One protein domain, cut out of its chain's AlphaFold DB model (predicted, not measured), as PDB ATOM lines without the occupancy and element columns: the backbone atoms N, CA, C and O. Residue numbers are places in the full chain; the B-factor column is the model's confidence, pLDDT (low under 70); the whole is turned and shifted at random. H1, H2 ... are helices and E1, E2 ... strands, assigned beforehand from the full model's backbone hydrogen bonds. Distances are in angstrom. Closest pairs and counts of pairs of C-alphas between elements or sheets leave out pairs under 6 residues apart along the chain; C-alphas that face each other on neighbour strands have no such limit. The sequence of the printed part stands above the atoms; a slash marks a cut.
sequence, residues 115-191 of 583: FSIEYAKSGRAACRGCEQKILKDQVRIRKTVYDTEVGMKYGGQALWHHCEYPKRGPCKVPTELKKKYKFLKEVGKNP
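AT A GLANCE: This is residues 115 to 191 of the 583 residues of an uncharacterized protein of Glossina austeni (UniProt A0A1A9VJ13). Look for two small lobes far apart, joined by one outstretched strip of chain: one lobe is a small twisted sheet of three antiparallel strands, with a wide loop, residues 120 to 138, between E1 and E2 and a short helix, H1, at its far end; the other is a small head of two short helices, H2 and H3. Residues 163 to 174, with no named element, cross the open space between the lobes and make much of the length, and after H3 residues 186 to 191 fold back toward that strip. The printed part has 77 residues with three named helices and three named strands in the order E1, E2, H1, E3, H2, H3; the sheet's order is E1, E2, E3. The class is mixed, helices and strands, though only 34 residues, under half, are in named elements. The whole is extended, with a radius of gyration of the C-alphas of 20.5 A and spans of 62 by 26 by 18 A.

HOW THE PARTS SIT: Begin at the sheet, with E2, residues 139 to 145, its inner strand. Beside it runs the edge strand E1, residues 115 to 119, antiparallel at 149 degrees; the two are a hairpin, although a long link joins them. Look there for N 142 and O 116, 2.8 A apart, and N 140 and O 118, 2.9 A apart, both within hydrogen-bond range. The other edge strand is E3, residues 157 to 162, antiparallel to E2 at 147 degrees. Here N 143 and O 159 are 2.8 A apart, and N 161 and O 141 are also 2.8 A apart, within hydrogen-bond range. The sheet is strongly twisted, only just, with C-alphas up to 4.2 A off its best plane. Between E2 and E3 in the chain comes H1, residues 149 to 154, which is on the sheet but only grazes it, with its residues 149 to 152. Its closest C-alphas to E3 are those of Gly 151 and Gln 157, 4.4 A apart; its closest to E2 are those of Gly 151 and Val 145, 6.1 A apart. Now go to the other end, to H2, residues 175 to 180, and H3, residues 182 to 185. These two touch only at the corner by their link, and only just, with 3 pairs of C-alphas within 8 A; the closest are those of Lys 178 and Leu 184, 5.4 A apart. Neither H2 nor H3 is on the sheet, and both are apart from H1. In H1 and H2 every O i to N i+4 pair is within hydrogen-bond range, while H3 is too short for such a pair.

IN THESE COORDINATES: Find C-alpha 139 at (99.865, 81.051, 113.577); from there E2 runs 19.5 A to C-alpha 145. E3 spans 16.6 A from Gln 157 to His 162. E1 begins at C-alpha 115, at (106.660, 71.842, 120.492), and runs 13.6 A to Tyr 119. H1 measures 8.7 A from Glu 149 to Tyr 154, and H2 8.8 A from Thr 175 to Lys 180. H3 measures 5.8 A and ends at C-alpha 185, at (70.884, 84.328, 134.823).

THE WHOLE: The two C-alphas farthest apart are those of Lys 153 and Lys 179, at 62.1 A. The printed part has no cut. Look for the long links from E1 to E2, with 19 residues, and from E3 to H2, with 12; the links E2 to H1, H1 to E3 and H2 to H3 are tight. The mean pLDDT of the printed part is 81.3, and confidence is under 70 in residues 164 to 169 and 188 to 191.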
ATOM      1  N   PHE A 115     107.792  71.008 120.868       85.56
ATOM      2  CA  PHE A 115     106.660  71.842 120.492       85.56
ATOM      3  C   PHE A 115     107.077  73.305 120.328       85.56
ATOM      4  O   PHE A 115     107.824  73.857 121.130       85.56
ATOM      5  N   SER A 116     106.568  73.975 119.297       84.50
ATOM      6  CA  SER A 116     106.759  75.420 119.151       84.50
ATOM      7  C   SER A 116     105.546  76.073 118.512       84.50
ATOM      8  O   SER A 116     104.874  75.462 117.686       84.50
ATOM      9  N   ILE A 117     105.287  77.328 118.862       88.12
ATOM     10  CA  ILE A 117     104.255  78.148 118.227       88.12
ATOM     11  C   ILE A 117     104.969  79.295 117.530       88.12
ATOM     12  O   ILE A 117     105.763  80.001 118.148       88.12
ATOM     13  N   GLU A 118     104.719  79.460 116.238       88.00
ATOM     14  CA  GLU A 118     105.282  80.562 115.462       88.00
ATOM     15  C   GLU A 118     104.329  80.996 114.349       88.00
ATOM     16  O   GLU A 118     103.415  80.265 113.964       88.00
ATOM     17  N   TYR A 119     104.576  82.183 113.801       87.31
ATOM     18  CA  TYR A 119     103.968  82.602 112.547       87.31
ATOM     19  C   TYR A 119     104.640  81.892 111.372       87.31
ATOM     20  O   TYR A 119     105.864  81.735 111.316       87.31
ATOM     21  N   ALA A 120     103.835  81.448 110.415       86.31
ATOM     22  CA  ALA A 120     104.314  80.757 109.237       86.31
ATOM     23  C   ALA A 120     105.191  81.674 108.374       86.31
ATOM     24  O   ALA A 120     104.718  82.614 107.745       86.31
ATOM     25  N   LYS A 121     106.482  81.352 108.271       85.12
ATOM     26  CA  LYS A 121     107.441  82.133 107.467       85.12
ATOM     27  C   LYS A 121     107.153  82.087 105.956       85.12
ATOM     28  O   LYS A 121     107.597  82.954 105.209       85.12
ATOM     29  N   SER A 122     106.445  81.054 105.490       85.12
ATOM     30  CA  SER A 122     106.036  80.865 104.093       85.12
ATOM     31  C   SER A 122     104.817  79.943 103.988       85.12
ATOM     32  O   SER A 122     104.573  79.138 104.887       85.12
ATOM     33  N   GLY A 123     104.122  79.992 102.846       85.06
ATOM     34  CA  GLY A 123     102.964  79.144 102.530       85.06
ATOM     35  C   GLY A 123     103.278  77.691 102.136       85.06
ATOM     36  O   GLY A 123     102.420  76.994 101.604       85.06
ATOM     37  N   ARG A 124     104.527  77.225 102.301       84.06
ATOM     38  CA  ARG A 124     104.961  75.901 101.807       84.06
ATOM     39  C   ARG A 124     104.562  74.747 102.732       84.06
ATOM     40  O   ARG A 124     104.392  73.624 102.250       84.06
ATOM     41  N   ALA A 125     104.430  75.010 104.033       85.12
ATOM     42  CA  ALA A 125     104.095  73.998 105.034       85.12
ATOM     43  C   ALA A 125     102.625  73.567 104.912       85.12
ATOM     44  O   ALA A 125     101.755  74.407 104.712       85.12
ATOM     45  N   ALA A 126     102.353  72.269 105.042       88.44
ATOM     46  CA  ALA A 126     100.996  71.732 105.127       88.44
ATOM     47  C   ALA A 126     100.699  71.297 106.567       88.44
ATOM     48  O   ALA A 126     101.582  70.773 107.251       88.44
ATOM     49  N   CYS A 127      99.468  71.533 107.009       88.31
ATOM     50  CA  CYS A 127      98.949  71.055 108.277       88.31
ATOM     51  C   CYS A 127      98.838  69.528 108.238       88.31
ATOM     52  O   CYS A 127      98.258  68.986 107.306       88.31
ATOM     53  N   ARG A 128      99.342  68.818 109.250       86.88
ATOM     54  CA  ARG A 128      99.196  67.356 109.337       86.88
ATOM     55  C   ARG A 128      97.816  66.888 109.791       86.88
ATOM     56  O   ARG A 128      97.495  65.734 109.570       86.88
ATOM     57  N   GLY A 129      97.011  67.766 110.393       81.56
ATOM     58  CA  GLY A 129      95.645  67.436 110.805       81.56
ATOM     59  C   GLY A 129      94.622  67.516 109.669       81.56
ATOM     60  O   GLY A 129      93.759  66.657 109.568       81.56
ATOM     61  N   CYS A 130      94.714  68.540 108.812       82.25
ATOM     62  CA  CYS A 130      93.733  68.782 107.743       82.25
ATOM     63  C   CYS A 130      94.329  68.790 106.329       82.25
ATOM     64  O   CYS A 130      93.620  69.102 105.378       82.25
ATOM     65  N   GLU A 131      95.630  68.519 106.191       81.94
ATOM     66  CA  GLU A 131      96.387  68.447 104.925       81.94
ATOM     67  C   GLU A 131      96.418  69.737 104.082       81.94
ATOM     68  O   GLU A 131      97.080  69.816 103.047       81.94
ATOM     69  N   GLN A 132      95.782  70.806 104.560       82.25
ATOM     70  CA  GLN A 132      95.765  72.116 103.919       82.25
ATOM     71  C   GLN A 132      97.076  72.878 104.142       82.25
ATOM     72  O   GLN A 132      97.748  72.731 105.166       82.25
ATOM     73  N   LYS A 133      97.441  73.735 103.183       88.00
ATOM     74  CA  LYS A 133      98.612  74.611 103.299       88.00
ATOM     75  C   LYS A 133      98.374  75.689 104.354       88.00
ATOM     76  O   LYS A 133      97.347  76.356 104.335       88.00
ATOM     77  N   ILE A 134      99.361  75.875 105.223       87.88
ATOM     78  CA  ILE A 134      99.386  76.939 106.224       87.88
ATOM     79  C   ILE A 134      99.944  78.185 105.543       87.88
ATOM     80  O   ILE A 134     101.100  78.171 105.107       87.88
ATOM     81  N   LEU A 135      99.141  79.243 105.431       83.19
ATOM     82  CA  LEU A 135      99.530  80.466 104.724       83.19
ATOM     83  C   LEU A 135     100.596  81.244 105.494       83.19
ATOM     84  O   LEU A 135     100.723  81.107 106.708       83.19
ATOM     85  N   LYS A 136     101.359  82.081 104.780       84.12
ATOM     86  CA  LYS A 136     102.342  82.982 105.391       84.12
ATOM     87  C   LYS A 136     101.653  83.870 106.439       84.12
ATOM     88  O   LYS A 136     100.514  84.278 106.245       84.12
ATOM     89  N   ASP A 137     102.346  84.121 107.542       80.50
ATOM     90  CA  ASP A 137     101.900  84.953 108.661       80.50
ATOM     91  C   ASP A 137     100.675  84.403 109.430       80.50
ATOM     92  O   ASP A 137     100.167  85.060 110.336       80.50
ATOM     93  N   GLN A 138     100.241  83.158 109.172       82.75
ATOM     94  CA  GLN A 138      99.297  82.443 110.042       82.75
ATOM     95  C   GLN A 138     100.009  81.778 111.226       82.75
ATOM     96  O   GLN A 138     101.111  81.244 111.084       82.75
ATOM     97  N   VAL A 139      99.360  81.767 112.395       85.56
ATOM     98  CA  VAL A 139      99.865  81.051 113.577       85.56
ATOM     99  C   VAL A 139      99.803  79.548 113.328       85.56
ATOM    100  O   VAL A 139      98.749  78.993 113.008       85.56
ATOM    101  N   ARG A 140     100.937  78.877 113.513       89.69
ATOM    102  CA  ARG A 140     101.069  77.429 113.370       89.69
ATOM    103  C   ARG A 140     101.774  76.807 114.557       89.69
ATOM    104  O   ARG A 140     102.646  77.416 115.176       89.69
ATOM    105  N   ILE A 141     101.413  75.561 114.827       90.56
ATOM    106  CA  ILE A 141     101.977  74.767 115.914       90.56
ATOM    107  C   ILE A 141     102.865  73.685 115.306       90.56
ATOM    108  O   ILE A 141     102.447  72.935 114.424       90.56
ATOM    109  N   ARG A 142     104.108  73.610 115.769       89.88
ATOM    110  CA  ARG A 142     105.058  72.548 115.448       89.88
ATOM    111  C   ARG A 142     104.944  71.435 116.476       89.88
ATOM    112  O   ARG A 142     104.959  71.716 117.671       89.88
ATOM    113  N   LYS A 143     104.962  70.193 116.006       88.56
ATOM    114  CA  LYS A 143     105.357  69.011 116.777       88.56
ATOM    115  C   LYS A 143     106.544  68.367 116.068       88.56
ATOM    116  O   LYS A 143     106.464  68.078 114.877       88.56
ATOM    117  N   THR A 144     107.654  68.182 116.763       85.81
ATOM    118  CA  THR A 144     108.822  67.478 116.224       85.81
ATOM    119  C   THR A 144     108.634  65.986 116.438       85.81
ATOM    120  O   THR A 144     108.387  65.561 117.562       85.81
ATOM    121  N   VAL A 145     108.715  65.208 115.363       82.88
ATOM    122  CA  VAL A 145     108.610  63.743 115.402       82.88
ATOM    123  C   VAL A 145     109.932  63.109 114.995       82.88
ATOM    124  O   VAL A 145     110.675  63.690 114.205       82.88
ATOM    125  N   TYR A 146     110.241  61.938 115.539       80.19
ATOM    126  CA  TYR A 146     111.547  61.285 115.385       80.19
ATOM    127  C   TYR A 146     111.451  59.880 114.775       80.19
ATOM    128  O   TYR A 146     112.472  59.298 114.433       80.19
ATOM    129  N   ASP A 147     110.234  59.371 114.622       72.69
ATOM    130  CA  ASP A 147     109.866  58.049 114.111       72.69
ATOM    131  C   ASP A 147     109.736  57.993 112.580       72.69
ATOM    132  O   ASP A 147     109.723  56.915 111.996       72.69
ATOM    133  N   THR A 148     109.663  59.139 111.897       79.50
ATOM    134  CA  THR A 148     109.629  59.188 110.428       79.50
ATOM    135  C   THR A 148     111.020  58.981 109.831       79.50
ATOM    136  O   THR A 148     112.011  59.406 110.416       79.50
ATOM    137  N   GLU A 149     111.125  58.450 108.608       75.12
ATOM    138  CA  GLU A 149     112.422  58.270 107.920       75.12
ATOM    139  C   GLU A 149     113.262  59.561 107.869       75.12
ATOM    140  O   GLU A 149     114.477  59.561 108.082       75.12
ATOM    141  N   VAL A 150     112.601  60.701 107.633       79.75
ATOM    142  CA  VAL A 150     113.224  62.033 107.637       79.75
ATOM    143  C   VAL A 150     113.652  62.431 109.053       79.75
ATOM    144  O   VAL A 150     114.748  62.966 109.234       79.75
ATOM    145  N   GLY A 151     112.818  62.156 110.059       79.62
ATOM    146  CA  GLY A 151     113.131  62.381 111.468       79.62
ATOM    147  C   GLY A 151     114.340  61.563 111.921       79.62
ATOM    148  O   GLY A 151     115.278  62.125 112.484       79.62
ATOM    149  N   MET A 152     114.389  60.284 111.561       76.06
ATOM    150  CA  MET A 152     115.501  59.383 111.853       76.06
ATOM    151  C   MET A 152     116.791  59.810 111.143       76.06
ATOM    152  O   MET A 152     117.876  59.735 111.722       76.06
ATOM    153  N   LYS A 153     116.700  60.327 109.912       77.88
ATOM    154  CA  LYS A 153     117.872  60.793 109.154       77.88
ATOM    155  C   LYS A 153     118.471  62.092 109.699       77.88
ATOM    156  O   LYS A 153     119.695  62.202 109.785       77.88
ATOM    157  N   TYR A 154     117.638  63.070 110.058       79.94
ATOM    158  CA  TYR A 154     118.097  64.427 110.397       79.94
ATOM    159  C   TYR A 154     118.008  64.785 111.884       79.94
ATOM    160  O   TYR A 154     118.526  65.824 112.293       79.94
ATOM    161  N   GLY A 155     117.448  63.903 112.707       74.06
ATOM    162  CA  GLY A 155     117.322  64.102 114.144       74.06
ATOM    163  C   GLY A 155     116.093  64.920 114.536       74.06
ATOM    164  O   GLY A 155     116.202  65.862 115.320       74.06
ATOM    165  N   GLY A 156     114.949  64.584 113.940       82.31
ATOM    166  CA  GLY A 156     113.654  65.223 114.154       82.31
ATOM    167  C   GLY A 156     113.092  65.887 112.896       82.31
ATOM    168  O   GLY A 156     113.773  66.639 112.199       82.31
ATOM    169  N   GLN A 157     111.815  65.643 112.611       85.56
ATOM    170  CA  GLN A 157     111.055  66.287 111.547       85.56
ATOM    171  C   GLN A 157     109.992  67.204 112.153       85.56
ATOM    172  O   GLN A 157     109.158  66.778 112.949       85.56
ATOM    173  N   ALA A 158     109.991  68.474 111.750       87.88
ATOM    174  CA  ALA A 158     108.948  69.414 112.140       87.88
ATOM    175  C   ALA A 158     107.641  69.112 111.389       87.88
ATOM    176  O   ALA A 158     107.553  69.307 110.174       87.88
ATOM    177  N   LEU A 159     106.619  68.670 112.119       89.56
ATOM    178  CA  LEU A 159     105.253  68.535 111.628       89.56
ATOM    179  C   LEU A 159     104.431  69.746 112.054       89.56
ATOM    180  O   LEU A 159     104.322  70.054 113.241       89.56
ATOM    181  N   TRP A 160     103.853  70.436 111.079       92.19
ATOM    182  CA  TRP A 160     103.100  71.661 111.312       92.19
ATOM    183  C   TRP A 160     101.604  71.381 111.385       92.19
ATOM    184  O   TRP A 160     101.096  70.526 110.667       92.19
ATOM    185  N   HIS A 161     100.906  72.125 112.235       89.06
ATOM    186  CA  HIS A 161      99.460  72.077 112.408       89.06
ATOM    187  C   HIS A 161      98.903  73.501 112.412       89.06
ATOM    188  O   HIS A 161      99.580  74.435 112.859       89.06
ATOM    189  N   HIS A 162      97.674  73.671 111.930       86.50
ATOM    190  CA  HIS A 162      96.937  74.912 112.138       86.50
ATOM    191  C   HIS A 162      96.681  75.123 113.628       86.50
ATOM    192  O   HIS A 162      96.417  74.179 114.371       86.50
ATOM    193  N   CYS A 163      96.739  76.379 114.060       79.38
ATOM    194  CA  CYS A 163      96.220  76.773 115.357       79.38
ATOM    195  C   CYS A 163      94.709  77.020 115.216       79.38
ATOM    196  O   CYS A 163      94.269  78.164 115.132       79.38
ATOM    197  N   GLU A 164      93.911  75.954 115.104       65.75
ATOM    198  CA  GLU A 164      92.452  76.096 115.105       65.75
ATOM    199  C   GLU A 164      91.970  76.477 116.507       65.75
ATOM    200  O   GLU A 164      92.328  75.850 117.506       65.75
ATOM    201  N   TYR A 165      91.136  77.512 116.591       57.19
ATOM    202  CA  TYR A 165      90.409  77.804 117.818       57.19
ATOM    203  C   TYR A 165      89.369  76.695 118.027       57.19
ATOM    204  O   TYR A 165      88.553  76.467 117.129       57.19
ATOM    205  N   PRO A 166      89.351  75.999 119.177       56.50
ATOM    206  CA  PRO A 166      88.341  74.981 119.424       56.50
ATOM    207  C   PRO A 166      86.952  75.621 119.355       56.50
ATOM    208  O   PRO A 166      86.720  76.670 119.964       56.50
ATOM    209  N   LYS A 167      86.025  74.995 118.620       56.72
ATOM    210  CA  LYS A 167      84.629  75.448 118.534       56.72
ATOM    211  C   LYS A 167      84.032  75.456 119.945       56.72
ATOM    212  O   LYS A 167      83.895  74.403 120.564       56.72
ATOM    213  N   ARG A 168      83.709  76.638 120.476       62.56
ATOM    214  CA  ARG A 168      83.101  76.783 121.808       62.56
ATOM    215  C   ARG A 168      81.583  76.802 121.683       62.56
ATOM    216  O   ARG A 168      81.041  77.559 120.886       62.56
ATOM    217  N   GLY A 169      80.913  75.974 122.479       69.50
ATOM    218  CA  GLY A 169      79.467  76.053 122.676       69.50
ATOM    219  C   GLY A 169      79.098  77.067 123.766       69.50
ATOM    220  O   GLY A 169      79.970  77.497 124.527       69.50
ATOM    221  N   PRO A 170      77.815  77.443 123.872       76.81
ATOM    222  CA  PRO A 170      77.348  78.321 124.934       76.81
ATOM    223  C   PRO A 170      77.483  77.674 126.318       76.81
ATOM    224  O   PRO A 170      77.309  76.463 126.480       76.81
ATOM    225  N   CYS A 171      77.792  78.492 127.328       78.62
ATOM    226  CA  CYS A 171      77.972  78.027 128.701       78.62
ATOM    227  C   CYS A 171      76.631  77.563 129.293       78.62
ATOM    228  O   CYS A 171      75.698  78.352 129.457       78.62
ATOM    229  N   LYS A 172      76.522  76.275 129.632       82.56
ATOM    230  CA  LYS A 172      75.324  75.706 130.262       82.56
ATOM    231  C   LYS A 172      75.445  75.809 131.778       82.56
ATOM    232  O   LYS A 172      76.133  75.006 132.398       82.56
ATOM    233  N   VAL A 173      74.769  76.789 132.375       83.75
ATOM    234  CA  VAL A 173      74.740  76.948 133.836       83.75
ATOM    235  C   VAL A 173      73.596  76.115 134.449       83.75
ATOM    236  O   VAL A 173      72.440  76.345 134.068       83.75
ATOM    237  N   PRO A 174      73.884  75.201 135.398       89.06
ATOM    238  CA  PRO A 174      72.884  74.426 136.139       89.06
ATOM    239  C   PRO A 174      71.838  75.281 136.869       89.06
ATOM    240  O   PRO A 174      72.100  76.409 137.301       89.06
ATOM    241  N   THR A 175      70.632  74.738 137.023       84.75
ATOM    242  CA  THR A 175      69.465  75.416 137.609       84.75
ATOM    243  C   THR A 175      69.652  75.783 139.076       84.75
ATOM    244  O   THR A 175      69.188  76.836 139.517       84.75
ATOM    245  N   GLU A 176      70.383  74.963 139.819       90.81
ATOM    246  CA  GLU A 176      70.678  75.129 141.242       90.81
ATOM    247  C   GLU A 176      71.565  76.364 141.445       90.81
ATOM    248  O   GLU A 176      71.318  77.196 142.320       90.81
ATOM    249  N   LEU A 177      72.549  76.548 140.558       84.81
ATOM    250  CA  LEU A 177      73.472  77.681 140.586       84.81
ATOM    251  C   LEU A 177      72.802  78.991 140.163       84.81
ATOM    252  O   LEU A 177      73.084  80.027 140.759       84.81
ATOM    253  N   LYS A 178      71.856  78.958 139.216       82.62
ATOM    254  CA  LYS A 178      71.050  80.139 138.844       82.62
ATOM    255  C   LYS A 178      70.105  80.600 139.955       82.62
ATOM    256  O   LYS A 178      69.778  81.785 140.027       82.62
ATOM    257  N   LYS A 179      69.627  79.671 140.790       85.62
ATOM    258  CA  LYS A 179      68.819  79.994 141.976       85.62
ATOM    259  C   LYS A 179      69.685  80.604 143.079       85.62
ATOM    260  O   LYS A 179      69.276  81.590 143.681       85.62
ATOM    261  N   LYS A 180      70.885  80.054 143.290       90.69
ATOM    262  CA  LYS A 180      71.829  80.513 144.319       90.69
ATOM    263  C   LYS A 180      72.494  81.854 143.982       90.69
ATOM    264  O   LYS A 180      72.665  82.680 144.870       90.69
ATOM    265  N   TYR A 181      72.830  82.095 142.714       88.06
ATOM    266  CA  TYR A 181      73.508  83.315 142.267       88.06
ATOM    267  C   TYR A 181      72.748  83.971 141.111       88.06
ATOM    268  O   TYR A 181      72.793  83.513 139.969       88.06
ATOM    269  N   LYS A 182      72.057  85.079 141.408       84.62
ATOM    270  CA  LYS A 182      71.155  85.754 140.458       84.62
ATOM    271  C   LYS A 182      71.864  86.249 139.186       84.62
ATOM    272  O   LYS A 182      71.283  86.113 138.115       84.62
ATOM    273  N   PHE A 183      73.115  86.717 139.279       87.69
ATOM    274  CA  PHE A 183      73.896  87.203 138.124       87.69
ATOM    275  C   PHE A 183      74.160  86.112 137.070       87.69
ATOM    276  O   PHE A 183      74.329  86.400 135.891       87.69
ATOM    277  N   LEU A 184      74.124  84.829 137.457       81.69
ATOM    278  CA  LEU A 184      74.300  83.720 136.516       81.69
ATOM    279  C   LEU A 184      73.108  83.534 135.561       81.69
ATOM    280  O   LEU A 184      73.190  82.739 134.623       81.69
ATOM    281  N   LYS A 185      71.998  84.253 135.779       79.31
ATOM    282  CA  LYS A 185      70.884  84.328 134.823       79.31
ATOM    283  C   LYS A 185      71.221  85.185 133.597       79.31
ATOM    284  O   LYS A 185      70.623  84.957 132.551       79.31
ATOM    285  N   GLU A 186      72.180  86.102 133.721       77.56
ATOM    286  CA  GLU A 186      72.609  87.032 132.665       77.56
ATOM    287  C   GLU A 186      73.741  86.468 131.794       77.56
ATOM    288  O   GLU A 186      74.103  87.066 130.785       77.56
ATOM    289  N   VAL A 187      74.297  85.301 132.146       79.19
ATOM    290  CA  VAL A 187      75.330  84.641 131.336       79.19
ATOM    291  C   VAL A 187      74.755  84.327 129.955       79.19
ATOM    292  O   VAL A 187      73.815  83.536 129.822       79.19
ATOM    293  N   GLY A 188      75.332  84.969 128.936       65.38
ATOM    294  CA  GLY A 188      74.875  84.925 127.554       65.38
ATOM    295  C   GLY A 188      74.695  83.500 127.032       65.38
ATOM    296  O   GLY A 188      75.546  82.626 127.204       65.38
ATOM    297  N   LYS A 189      73.564  83.272 126.357       68.25
ATOM    298  CA  LYS A 189      73.235  81.987 125.718       68.25
ATOM    299  C   LYS A 189      74.019  81.743 124.427       68.25
ATOM    300  O   LYS A 189      73.877  80.670 123.850       68.25
ATOM    301  N   ASN A 190      74.837  82.707 124.004       66.44
ATOM    302  CA  ASN A 190      75.642  82.658 122.793       66.44
ATOM    303  C   ASN A 190      77.132  82.774 123.155       66.44
ATOM    304  O   ASN A 190      77.486  83.541 124.050       66.44
ATOM    305  N   PRO A 191      78.016  82.009 122.496       64.69
ATOM    306  CA  PRO A 191      79.453  82.161 122.666       64.69
ATOM    307  C   PRO A 191      79.930  83.464 122.009       64.69
ATOM    308  O   PRO A 191      79.738  83.669 120.814       64.69
TER     309      PRO A 191